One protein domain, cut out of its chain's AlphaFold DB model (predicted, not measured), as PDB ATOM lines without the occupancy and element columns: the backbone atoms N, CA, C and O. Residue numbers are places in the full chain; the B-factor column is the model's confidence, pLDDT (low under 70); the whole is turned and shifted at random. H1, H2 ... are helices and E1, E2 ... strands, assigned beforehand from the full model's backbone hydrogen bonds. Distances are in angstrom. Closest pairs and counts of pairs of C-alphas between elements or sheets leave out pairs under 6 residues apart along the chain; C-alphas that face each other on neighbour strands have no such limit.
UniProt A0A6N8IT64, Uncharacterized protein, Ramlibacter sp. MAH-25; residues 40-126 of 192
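What this domain is: This is residues 40 to 126 of the 192 residues of an uncharacterized protein of Ramlibacter sp. MAH-25 (UniProt A0A6N8IT64). What does the domain look like? A strongly twisted, curled sheet of six strands makes a wall; the small hairpin E2 and E3 faces part of it near one end of E4 as a sandwich, two sheets face to face, and the short helix H1 packs over E4 near its other end. What is it made of? The printed part has 87 residues, mostly strand, with H1 followed by E1 to E8; the large sheet, order E1 E4 E5 E6 E7 E8, is antiparallel. It is compact, radius of gyration of the C-alphas 11.9 A, and spans 32 by 25 by 22 A.

Where its parts are: Where is the helix? H1, residues 40 to 46, begins at C-alpha 40, (28.031, 34.653, -51.678). Where are the strands? They are E1, 51 to 54; E2, 57 to 60; E3, 63 to 66; E4, 69 to 75, 19.8 A; E5, 80 to 87, 23.4 A; E6, 92 to 98, 19.7 A; E7, 103 to 109, 15.7 A; and E8, 119 to 121, ending at C-alpha 121, (33.414, 28.213, -40.461).

How they stand to each other: How does H1 stand? It is on the large sheet at a height over the sheet of 9.0 A, its closest C-alphas to E4 being Gln 45 and Asp 75, 6.7 A. Its O i to N i+4 pairs are within hydrogen-bond range. How do the strands pair? N 52 of E1 and O 71 of E4 are 2.8 A apart. E4 to E8 form a meander, each strand the antiparallel neighbour of the one before, with N 72 and O 84 at 2.8 A, N 85 and O 93 at 2.7 A, N 94 and O 108 at 2.8 A, and N 104 and O 120 at 2.9 A. In the hairpin E2 and E3, N 58 and O 65 are 3.0 A apart.

The domain as a whole: How large is it? The two farthest C-alphas, Gly 78 and Gly 89, are 33.3 A apart. Is anything cut or uncertain? The printed part has no cut and no long link; pLDDT is under 70 at residues 77, 79 and 99 to 100.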
ATOM      1  N   GLY A  40      26.653  35.129 -51.666       80.31
ATOM      2  CA  GLY A  40      28.031  34.653 -51.678       80.31
ATOM      3  C   GLY A  40      28.491  34.117 -53.016       80.31
ATOM      4  O   GLY A  40      29.648  34.332 -53.333       80.31
ATOM      5  N   ALA A  41      27.620  33.527 -53.844       77.19
ATOM      6  CA  ALA A  41      28.022  33.171 -55.209       77.19
ATOM      7  C   ALA A  41      28.547  34.367 -55.988       77.19
ATOM      8  O   ALA A  41      29.579  34.328 -56.653       77.19
ATOM      9  N   VAL A  42      27.855  35.469 -55.791       77.44
ATOM     10  CA  VAL A  42      28.072  36.701 -56.501       77.44
ATOM     11  C   VAL A  42      29.308  37.437 -55.947       77.44
ATOM     12  O   VAL A  42      30.178  37.873 -56.703       77.44
ATOM     13  N   ILE A  43      29.473  37.482 -54.619       81.38
ATOM     14  CA  ILE A  43      30.686  38.020 -53.978       81.38
ATOM     15  C   ILE A  43      31.921  37.190 -54.352       81.38
ATOM     16  O   ILE A  43      32.961  37.753 -54.685       81.38
ATOM     17  N   THR A  44      31.816  35.863 -54.353       81.25
ATOM     18  CA  THR A  44      32.915  34.981 -54.749       81.25
ATOM     19  C   THR A  44      33.317  35.204 -56.206       81.25
ATOM     20  O   THR A  44      34.507  35.307 -56.493       81.25
ATOM     21  N   GLN A  45      32.354  35.377 -57.116       81.31
ATOM     22  CA  GLN A  45      32.644  35.728 -58.510       81.31
ATOM     23  C   GLN A  45      33.367  37.072 -58.642       81.31
ATOM     24  O   GLN A  45      34.261  37.194 -59.478       81.31
ATOM     25  N   THR A  46      33.048  38.059 -57.794       86.44
ATOM     26  CA  THR A  46      33.762  39.352 -57.765       86.44
ATOM     27  C   THR A  46      35.269  39.166 -57.649       86.44
ATOM     28  O   THR A  46      36.013  39.867 -58.330       86.44
ATOM     29  N   PHE A  47      35.718  38.228 -56.818       89.44
ATOM     30  CA  PHE A  47      37.134  37.969 -56.547       89.44
ATOM     31  C   PHE A  47      37.652  36.687 -57.205       89.44
ATOM     32  O   PHE A  47      38.680  36.158 -56.788       89.44
ATOM     33  N   ASN A  48      36.962  36.171 -58.223       90.06
ATOM     34  CA  ASN A  48      37.363  34.930 -58.868       90.06
ATOM     35  C   ASN A  48      38.789  35.035 -59.442       90.06
ATOM     36  O   ASN A  48      39.055  35.860 -60.314       90.06
ATOM     37  N   GLY A  49      39.693  34.198 -58.936       90.31
ATOM     38  CA  GLY A  49      41.107  34.162 -59.306       90.31
ATOM     39  C   GLY A  49      41.942  35.334 -58.782       90.31
ATOM     40  O   GLY A  49      43.143  35.377 -59.047       90.31
ATOM     41  N   ASP A  50      41.354  36.275 -58.041       93.50
ATOM     42  CA  ASP A  50      42.104  37.387 -57.469       93.50
ATOM     43  C   ASP A  50      42.918  36.938 -56.246       93.50
ATOM     44  O   ASP A  50      42.378  36.269 -55.360       93.50
ATOM     45  N   PRO A  51      44.185  37.374 -56.123       95.06
ATOM     46  CA  PRO A  51      44.950  37.182 -54.904       95.06
ATOM     47  C   PRO A  51      44.456  38.143 -53.814       95.06
ATOM     48  O   PRO A  51      44.649  39.362 -53.891       95.06
ATOM     49  N   LEU A  52      43.840  37.589 -52.774       95.19
ATOM     50  CA  LEU A  52      43.399  38.300 -51.577       95.19
ATOM     51  C   LEU A  52      44.494  38.208 -50.515       95.19
ATOM     52  O   LEU A  52      44.643  37.196 -49.832       95.19
ATOM     53  N   VAL A  53      45.298  39.266 -50.409       96.75
ATOM     54  CA  VAL A  53      46.483  39.292 -49.540       96.75
ATOM     55  C   VAL A  53      46.131  39.855 -48.165       96.75
ATOM     56  O   VAL A  53      45.814  41.037 -48.048       96.75
ATOM     57  N   PHE A  54      46.252  39.039 -47.126       95.94
ATOM     58  CA  PHE A  54      46.090  39.411 -45.722       95.94
ATOM     59  C   PHE A  54      47.467  39.629 -45.097       95.94
ATOM     60  O   PHE A  54      48.173  38.671 -44.781       95.94
ATOM     61  N   ALA A  55      47.866  40.890 -44.919       94.50
ATOM     62  CA  ALA A  55      49.222  41.241 -44.484       94.50
ATOM     63  C   ALA A  55      49.577  40.712 -43.080       94.50
ATOM     64  O   ALA A  55      50.725  40.359 -42.826       94.50
ATOM     65  N   SER A  56      48.598  40.634 -42.178       92.06
ATOM     66  CA  SER A  56      48.761  40.112 -40.814       92.06
ATOM     67  C   SER A  56      48.437  38.620 -40.677       92.06
ATOM     68  O   SER A  56      48.619  38.059 -39.596       92.06
ATOM     69  N   GLY A  57      47.982  37.982 -41.757       92.31
ATOM     70  CA  GLY A  57      47.495  36.607 -41.756       92.31
ATOM     71  C   GLY A  57      45.999  36.481 -41.528       92.31
ATOM     72  O   GLY A  57      45.250  37.455 -41.593       92.31
ATOM     73  N   ILE A  58      45.564  35.244 -41.301       91.50
ATOM     74  CA  ILE A  58      44.152  34.881 -41.163       91.50
ATOM     75  C   ILE A  58      43.994  34.164 -39.829       91.50
ATOM     76  O   ILE A  58      44.571  33.098 -39.627       91.50
ATOM     77  N   ASN A  59      43.210  34.736 -38.920       91.62
ATOM     78  CA  ASN A  59      42.880  34.089 -37.653       91.62
ATOM     79  C   ASN A  59      41.371  34.143 -37.400       91.62
ATOM     80  O   ASN A  59      40.879  34.956 -36.622       91.62
ATOM     81  N   ALA A  60      40.625  33.302 -38.112       87.38
ATOM     82  CA  ALA A  60      39.171  33.356 -38.149       87.38
ATOM     83  C   ALA A  60      38.559  31.952 -38.210       87.38
ATOM     84  O   ALA A  60      39.088  31.052 -38.860       87.38
ATOM     85  N   GLY A  61      37.420  31.750 -37.539       82.31
ATOM     86  CA  GLY A  61      36.663  30.494 -37.630       82.31
ATOM     87  C   GLY A  61      37.423  29.244 -37.166       82.31
ATOM     88  O   GLY A  61      37.158  28.152 -37.662       82.31
ATOM     89  N   GLY A  62      38.399  29.409 -36.266       85.31
ATOM     90  CA  GLY A  62      39.291  28.343 -35.794       85.31
ATOM     91  C   GLY A  62      40.502  28.073 -36.696       85.31
ATOM     92  O   GLY A  62      41.371  27.293 -36.318       85.31
ATOM     93  N   MET A  63      40.590  28.717 -37.864       88.06
ATOM     94  CA  MET A  63      41.775  28.690 -38.717       88.06
ATOM     95  C   MET A  63      42.769  29.736 -38.216       88.06
ATOM     96  O   MET A  63      42.392  30.894 -38.052       88.06
ATOM     97  N   SER A  64      44.025  29.342 -37.996       90.69
ATOM     98  CA  SER A  64      45.087  30.248 -37.551       90.69
ATOM     99  C   SER A  64      46.301  30.128 -38.464       90.69
ATOM    100  O   SER A  64      46.970  29.099 -38.501       90.69
ATOM    101  N   ILE A  65      46.555  31.185 -39.229       91.31
ATOM    102  CA  ILE A  65      47.660  31.312 -40.174       91.31
ATOM    103  C   ILE A  65      48.398  32.605 -39.812       91.31
ATOM    104  O   ILE A  65      47.917  33.690 -40.154       91.31
ATOM    105  N   PRO A  66      49.518  32.524 -39.076       89.00
ATOM    106  CA  PRO A  66      50.251  33.706 -38.652       89.00
ATOM    107  C   PRO A  66      51.031  34.330 -39.814       89.00
ATOM    108  O   PRO A  66      51.660  33.629 -40.607       89.00
ATOM    109  N   GLY A  67      51.054  35.664 -39.859       90.06
ATOM    110  CA  GLY A  67      51.824  36.417 -40.847       90.06
ATOM    111  C   GLY A  67      51.198  36.410 -42.246       90.06
ATOM    112  O   GLY A  67      50.121  35.854 -42.434       90.06
ATOM    113  N   PRO A  68      51.846  37.047 -43.236       94.38
ATOM    114  CA  PRO A  68      51.248  37.283 -44.543       94.38
ATOM    115  C   PRO A  68      50.703  36.008 -45.191       94.38
ATOM    116  O   PRO A  68      51.427  35.023 -45.360       94.38
ATOM    117  N   ALA A  69      49.435  36.058 -45.587       95.56
ATOM    118  CA  ALA A  69      48.753  34.970 -46.273       95.56
ATOM    119  C   ALA A  69      48.040  35.495 -47.520       95.56
ATOM    120  O   ALA A  69      47.497  36.596 -47.517       95.56
ATOM    121  N   THR A  70      48.024  34.704 -48.585       96.94
ATOM    122  CA  THR A  70      47.256  34.996 -49.796       96.94
ATOM    123  C   THR A  70      46.200  33.927 -49.971       96.94
ATOM    124  O   THR A  70      46.529  32.757 -50.144       96.94
ATOM    125  N   LEU A  71      44.936  34.331 -49.941       94.69
ATOM    126  CA  LEU A  71      43.808  33.493 -50.318       94.69
ATOM    127  C   LEU A  71      43.482  33.754 -51.787       94.69
ATOM    128  O   LEU A  71      43.309  34.899 -52.189       94.69
ATOM    129  N   THR A  72      43.345  32.698 -52.571       95.06
ATOM    130  CA  THR A  72      42.753  32.763 -53.906       95.06
ATOM    131  C   THR A  72      41.503  31.912 -53.902       95.06
ATOM    132  O   THR A  72      41.521  30.775 -53.430       95.06
ATOM    133  N   ILE A  73      40.409  32.463 -54.413       92.00
ATOM    134  CA  ILE A  73      39.153  31.742 -54.575       92.00
ATOM    135  C   ILE A  73      38.914  31.574 -56.066       92.00
ATOM    136  O   ILE A  73      38.962  32.551 -56.807       92.00
ATOM    137  N   THR A  74      38.637  30.354 -56.502       89.94
ATOM    138  CA  THR A  74      38.370  30.055 -57.905       89.94
ATOM    139  C   THR A  74      36.999  29.423 -58.049       89.94
ATOM    140  O   THR A  74      36.697  28.403 -57.422       89.94
ATOM    141  N   ASP A  75      36.176  30.037 -58.891       83.94
ATOM    142  CA  ASP A  75      34.905  29.488 -59.326       83.94
ATOM    143  C   ASP A  75      35.162  28.300 -60.261       83.94
ATOM    144  O   ASP A  75      35.754  28.450 -61.332       83.94
ATOM    145  N   THR A  76      34.746  27.111 -59.831       78.81
ATOM    146  CA  THR A  76      34.885  25.865 -60.595       78.81
ATOM    147  C   THR A  76      33.607  25.494 -61.352       78.81
ATOM    148  O   THR A  76      33.563  24.445 -61.992       78.81
ATOM    149  N   GLY A  77      32.574  26.341 -61.302       67.31
ATOM    150  CA  GLY A  77      31.250  26.066 -61.852       67.31
ATOM    151  C   GLY A  77      30.387  25.181 -60.940       67.31
ATOM    152  O   GLY A  77      30.873  24.456 -60.069       67.31
ATOM    153  N   GLY A  78      29.065  25.239 -61.142       71.06
ATOM    154  CA  GLY A  78      28.095  24.589 -60.252       71.06
ATOM    155  C   GLY A  78      28.081  25.224 -58.857       71.06
ATOM    156  O   GLY A  78      28.513  26.350 -58.699       71.06
ATOM    157  N   ASN A  79      27.604  24.517 -57.828       69.38
ATOM    158  CA  ASN A  79      27.484  25.067 -56.462       69.38
ATOM    159  C   ASN A  79      28.782  25.006 -55.626       69.38
ATOM    160  O   ASN A  79      28.735  25.215 -54.410       69.38
ATOM    161  N   SER A  80      29.924  24.700 -56.247       77.00
ATOM    162  CA  SER A  80      31.200  24.469 -55.562       77.00
ATOM    163  C   SER A  80      32.279  25.416 -56.068       77.00
ATOM    164  O   SER A  80      32.343  25.723 -57.256       77.00
ATOM    165  N   GLN A  81      33.123  25.887 -55.156       86.62
ATOM    166  CA  GLN A  81      34.289  26.711 -55.454       86.62
ATOM    167  C   GLN A  81      35.498  26.039 -54.840       86.62
ATOM    168  O   GLN A  81      35.397  25.384 -53.803       86.62
ATOM    169  N   SER A  82      36.651  26.233 -55.456       91.75
ATOM    170  CA  SER A  82      37.918  25.868 -54.836       91.75
ATOM    171  C   SER A  82      38.557  27.092 -54.199       91.75
ATOM    172  O   SER A  82      38.351  28.221 -54.647       91.75
ATOM    173  N   PHE A  83      39.359  26.873 -53.169       93.56
ATOM    174  CA  PHE A  83      40.252  27.898 -52.658       93.56
ATOM    175  C   PHE A  83      41.665  27.346 -52.501       93.56
ATOM    176  O   PHE A  83      41.876  26.143 -52.318       93.56
ATOM    177  N   SER A  84      42.627  28.257 -52.526       95.69
ATOM    178  CA  SER A  84      43.998  28.011 -52.113       95.69
ATOM    179  C   SER A  84      44.465  29.122 -51.184       95.69
ATOM    180  O   SER A  84      44.133  30.292 -51.359       95.69
ATOM    181  N   ILE A  85      45.228  28.745 -50.172       95.62
ATOM    182  CA  ILE A  85      45.905  29.645 -49.253       95.62
ATOM    183  C   ILE A  85      47.391  29.365 -49.396       95.62
ATOM    184  O   ILE A  85      47.811  28.215 -49.283       95.62
ATOM    185  N   SER A  86      48.183  30.406 -49.609       96.31
ATOM    186  CA  SER A  86      49.634  30.365 -49.449       96.31
ATOM    187  C   SER A  86      50.042  31.275 -48.299       96.31
ATOM    188  O   SER A  86      49.489  32.362 -48.131       96.31
ATOM    189  N   ALA A  87      50.995  30.832 -47.487       93.44
ATOM    190  CA  ALA A  87      51.534  31.625 -46.389       93.44
ATOM    191  C   ALA A  87      53.068  31.601 -46.392       93.44
ATOM    192  O   ALA A  87      53.709  30.937 -47.216       93.44
ATOM    193  N   ALA A  88      53.664  32.367 -45.478       88.25
ATOM    194  CA  ALA A  88      55.112  32.439 -45.321       88.25
ATOM    195  C   ALA A  88      55.751  31.045 -45.160       88.25
ATOM    196  O   ALA A  88      55.186  30.148 -44.539       88.25
ATOM    197  N   GLY A  89      56.946  30.862 -45.727       86.25
ATOM    198  CA  GLY A  89      57.651  29.574 -45.694       86.25
ATOM    199  C   GLY A  89      57.167  28.550 -46.727       86.25
ATOM    200  O   GLY A  89      57.578  27.397 -46.667       86.25
ATOM    201  N   GLY A  90      56.316  28.952 -47.678       87.81
ATOM    202  CA  GLY A  90      55.875  28.086 -48.779       87.81
ATOM    203  C   GLY A  90      54.841  27.036 -48.371       87.81
ATOM    204  O   GLY A  90      54.560  26.117 -49.139       87.81
ATOM    205  N   VAL A  91      54.262  27.163 -47.176       92.12
ATOM    206  CA  VAL A  91      53.159  26.306 -46.740       92.12
ATOM    207  C   VAL A  91      51.865  26.715 -47.435       92.12
ATOM    208  O   VAL A  91      51.634  27.893 -47.730       92.12
ATOM    209  N   THR A  92      51.020  25.728 -47.712       96.00
ATOM    210  CA  THR A  92      49.787  25.929 -48.469       96.00
ATOM    211  C   THR A  92      48.640  25.124 -47.887       96.00
ATOM    212  O   THR A  92      48.852  24.087 -47.261       96.00
ATOM    213  N   ALA A  93      47.418  25.594 -48.101       95.62
ATOM    214  CA  ALA A  93      46.210  24.814 -47.889       95.62
ATOM    215  C   ALA A  93      45.296  24.967 -49.101       95.62
ATOM    216  O   ALA A  93      45.190  26.050 -49.669       95.62
ATOM    217  N   THR A  94      44.633  23.895 -49.504       96.31
ATOM    218  CA  THR A  94      43.645  23.909 -50.581       96.31
ATOM    219  C   THR A  94      42.382  23.216 -50.124       96.31
ATOM    220  O   THR A  94      42.388  22.405 -49.189       96.31
ATOM    221  N   GLY A  95      41.278  23.554 -50.771       94.44
ATOM    222  CA  GLY A  95      40.007  23.000 -50.373       94.44
ATOM    223  C   GLY A  95      38.841  23.458 -51.211       94.44
ATOM    224  O   GLY A  95      38.991  24.140 -52.226       94.44
ATOM    225  N   ALA A  96      37.668  23.068 -50.734       91.81
ATOM    226  CA  ALA A  96      36.396  23.463 -51.297       91.81
ATOM    227  C   ALA A  96      35.699  24.481 -50.393       91.81
ATOM    228  O   ALA A  96      35.767  24.422 -49.162       91.81
ATOM    229  N   MET A  97      34.984  25.390 -51.036       87.75
ATOM    230  CA  MET A  97      34.058  26.327 -50.430       87.75
ATOM    231  C   MET A  97      32.692  26.160 -51.094       87.75
ATOM    232  O   MET A  97      32.592  25.821 -52.274       87.75
ATOM    233  N   SER A  98      31.638  26.379 -50.316       79.38
ATOM    234  CA  SER A  98      30.267  26.415 -50.823       79.38
ATOM    235  C   SER A  98      29.796  27.854 -50.961       79.38
ATOM    236  O   SER A  98      30.039  28.674 -50.065       79.38
ATOM    237  N   TYR A  99      29.050  28.132 -52.034       69.94
ATOM    238  CA  TYR A  99      28.522  29.467 -52.275       69.94
ATOM    239  C   TYR A  99      27.703  29.940 -51.083       69.94
ATOM    240  O   TYR A  99      26.913  29.198 -50.499       69.94
ATOM    241  N   GLY A 100      27.887  31.208 -50.732       65.44
ATOM    242  CA  GLY A 100      27.076  31.812 -49.688       65.44
ATOM    243  C   GLY A 100      27.410  31.385 -48.275       65.44
ATOM    244  O   GLY A 100      26.622  31.612 -47.358       65.44
ATOM    245  N   SER A 101      28.594  30.818 -48.075       74.62
ATOM    246  CA  SER A 101      29.091  30.544 -46.741       74.62
ATOM    247  C   SER A 101      30.589  30.771 -46.666       74.62
ATOM    248  O   SER A 101      31.330  30.446 -47.587       74.62
ATOM    249  N   CYS A 102      31.049  31.276 -45.531       86.88
ATOM    250  CA  CYS A 102      32.469  31.327 -45.214       86.88
ATOM    251  C   CYS A 102      32.948  29.998 -44.632       86.88
ATOM    252  O   CYS A 102      33.514  29.945 -43.537       86.88
ATOM    253  N   LYS A 103      32.622  28.909 -45.329       89.88
ATOM    254  CA  LYS A 103      32.960  27.548 -44.930       89.88
ATOM    255  C   LYS A 103      34.068  27.038 -45.830       89.88
ATOM    256  O   LYS A 103      33.877  26.900 -47.034       89.88
ATOM    257  N   PHE A 104      35.205  26.745 -45.220       91.50
ATOM    258  CA  PHE A 104      36.416  26.298 -45.890       91.50
ATOM    259  C   PHE A 104      36.671  24.850 -45.497       91.50
ATOM    260  O   PHE A 104      37.079  24.573 -44.368       91.50
ATOM    261  N   THR A 105      36.407  23.925 -46.415       94.12
ATOM    262  CA  THR A 105      36.677  22.497 -46.217       94.12
ATOM    263  C   THR A 105      38.064  22.183 -46.745       94.12
ATOM    264  O   THR A 105      38.282  22.239 -47.954       94.12
ATOM    265  N   ILE A 106      39.005  21.863 -45.858       95.62
ATOM    266  CA  ILE A 106      40.396  21.596 -46.234       95.62
ATOM    267  C   ILE A 106      40.511  20.214 -46.883       95.62
ATOM    268  O   ILE A 106      40.193  19.206 -46.255       95.62
ATOM    269  N   THR A 107      41.036  20.147 -48.105       96.31
ATOM    270  CA  THR A 107      41.336  18.882 -48.800       96.31
ATOM    271  C   THR A 107      42.819  18.537 -48.776       96.31
ATOM    272  O   THR A 107      43.173  17.364 -48.808       96.31
ATOM    273  N   ALA A 108      43.693  19.540 -48.690       96.56
ATOM    274  CA  ALA A 108      45.123  19.354 -48.475       96.56
ATOM    275  C   ALA A 108      45.685  20.539 -47.685       96.56
ATOM    276  O   ALA A 108      45.225  21.668 -47.844       96.56
ATOM    277  N   SER A 109      46.672  20.294 -46.826       96.25
ATOM    278  CA  SER A 109      47.340  21.351 -46.069       96.25
ATOM    279  C   SER A 109      48.742  20.929 -45.651       96.25
ATOM    280  O   SER A 109      48.948  19.810 -45.188       96.25
ATOM    281  N   THR A 110      49.687  21.853 -45.778       95.12
ATOM    282  CA  THR A 110      50.997  21.824 -45.116       95.12
ATOM    283  C   THR A 110      51.126  22.927 -44.063       95.12
ATOM    284  O   THR A 110      52.181  23.070 -43.450       95.12
ATOM    285  N   ILE A 111      50.063  23.708 -43.835       92.75
ATOM    286  CA  ILE A 111      50.032  24.756 -42.815       92.75
ATOM    287  C   ILE A 111      49.867  24.102 -41.433       92.75
ATOM    288  O   ILE A 111      48.872  23.403 -41.208       92.75
ATOM    289  N   PRO A 112      50.788  24.342 -40.480       89.75
ATOM    290  CA  PRO A 112      50.651  23.844 -39.115       89.75
ATOM    291  C   PRO A 112      49.333  24.289 -38.467       89.75
ATOM    292  O   PRO A 112      48.963  25.456 -38.536       89.75
ATOM    293  N   GLY A 113      48.619  23.356 -37.832       85.75
ATOM    294  CA  GLY A 113      47.339  23.634 -37.164       85.75
ATOM    295  C   GLY A 113      46.112  23.673 -38.087       85.75
ATOM    296  O   GLY A 113      44.986  23.681 -37.590       85.75
ATOM    297  N   VAL A 114      46.297  23.628 -39.411       91.12
ATOM    298  CA  VAL A 114      45.199  23.484 -40.377       91.12
ATOM    299  C   VAL A 114      45.036  22.008 -40.734       91.12
ATOM    300  O   VAL A 114      45.892  21.413 -41.387       91.12
ATOM    301  N   VAL A 115      43.928  21.414 -40.291       93.19
ATOM    302  CA  VAL A 115      43.685  19.967 -40.349       93.19
ATOM    303  C   VAL A 115      42.931  19.592 -41.625       93.19
ATOM    304  O   VAL A 115      41.878  20.153 -41.925       93.19
ATOM    305  N   VAL A 116      43.458  18.615 -42.365       95.25
ATOM    306  CA  VAL A 116      42.814  18.058 -43.565       95.25
ATOM    307  C   VAL A 116      41.514  17.339 -43.192       95.25
ATOM    308  O   VAL A 116      41.461  16.622 -42.198       95.25
ATOM    309  N   GLY A 117      40.462  17.530 -43.990       93.69
ATOM    310  CA  GLY A 117      39.120  16.989 -43.748       93.69
ATOM    311  C   GLY A 117      38.253  17.853 -42.826       93.69
ATOM    312  O   GLY A 117      37.057  17.600 -42.699       93.69
ATOM    313  N   THR A 118      38.817  18.899 -42.216       93.44
ATOM    314  CA  THR A 118      38.080  19.816 -41.341       93.44
ATOM    315  C   THR A 118      37.417  20.934 -42.141       93.44
ATOM    316  O   THR A 118      37.998  21.481 -43.081       93.44
ATOM    317  N   THR A 119      36.199  21.302 -41.737       93.31
ATOM    318  CA  THR A 119      35.505  22.500 -42.230       93.31
ATOM    319  C   THR A 119      35.650  23.637 -41.225       93.31
ATOM    320  O   THR A 119      35.081  23.583 -40.136       93.31
ATOM    321  N   TYR A 120      36.366  24.688 -41.607       92.00
ATOM    322  CA  TYR A 120      36.468  25.919 -40.827       92.00
ATOM    323  C   TYR A 120      35.329  26.858 -41.216       92.00
ATOM    324  O   TYR A 120      35.153  27.165 -42.394       92.00
ATOM    325  N   THR A 121      34.540  27.295 -40.236       91.38
ATOM    326  CA  THR A 121      33.414  28.213 -40.461       91.38
ATOM    327  C   THR A 121      33.749  29.569 -39.870       91.38
ATOM    328  O   THR A 121      33.854  29.710 -38.654       91.38
ATOM    329  N   ILE A 122      33.897  30.575 -40.726       90.19
ATOM    330  CA  ILE A 122      34.104  31.959 -40.303       90.19
ATOM    331  C   ILE A 122      32.732  32.613 -40.117       90.19
ATOM    332  O   ILE A 122      31.893  32.579 -41.014       90.19
ATOM    333  N   THR A 123      32.486  33.194 -38.943       85.94
ATOM    334  CA  THR A 123      31.167  33.736 -38.577       85.94
ATOM    335  C   THR A 123      30.726  34.888 -39.476       85.94
ATOM    336  O   THR A 123      29.548  34.997 -39.806       85.94
ATOM    337  N   THR A 124      31.660  35.751 -39.872       88.06
ATOM    338  CA  THR A 124      31.380  36.931 -40.692       88.06
ATOM    339  C   THR A 124      32.334  36.982 -41.873       88.06
ATOM    340  O   THR A 124      33.546  36.934 -41.691       88.06
ATOM    341  N   CYS A 125      31.807  37.127 -43.087       90.00
ATOM    342  CA  CYS A 125      32.603  37.660 -44.188       90.00
ATOM    343  C   CYS A 125      31.830  38.734 -44.902       90.00
ATOM    344  O   CYS A 125      30.623  38.599 -45.107       90.00
ATOM    345  N   ASN A 126      32.543  39.773 -45.307       91.62
ATOM    346  CA  ASN A 126      31.947  40.916 -45.962       91.62
ATOM    347  C   ASN A 126      32.730  41.280 -47.218       91.62
ATOM    348  O   ASN A 126      33.949  41.131 -47.290       91.62
TER     349      ASN A 126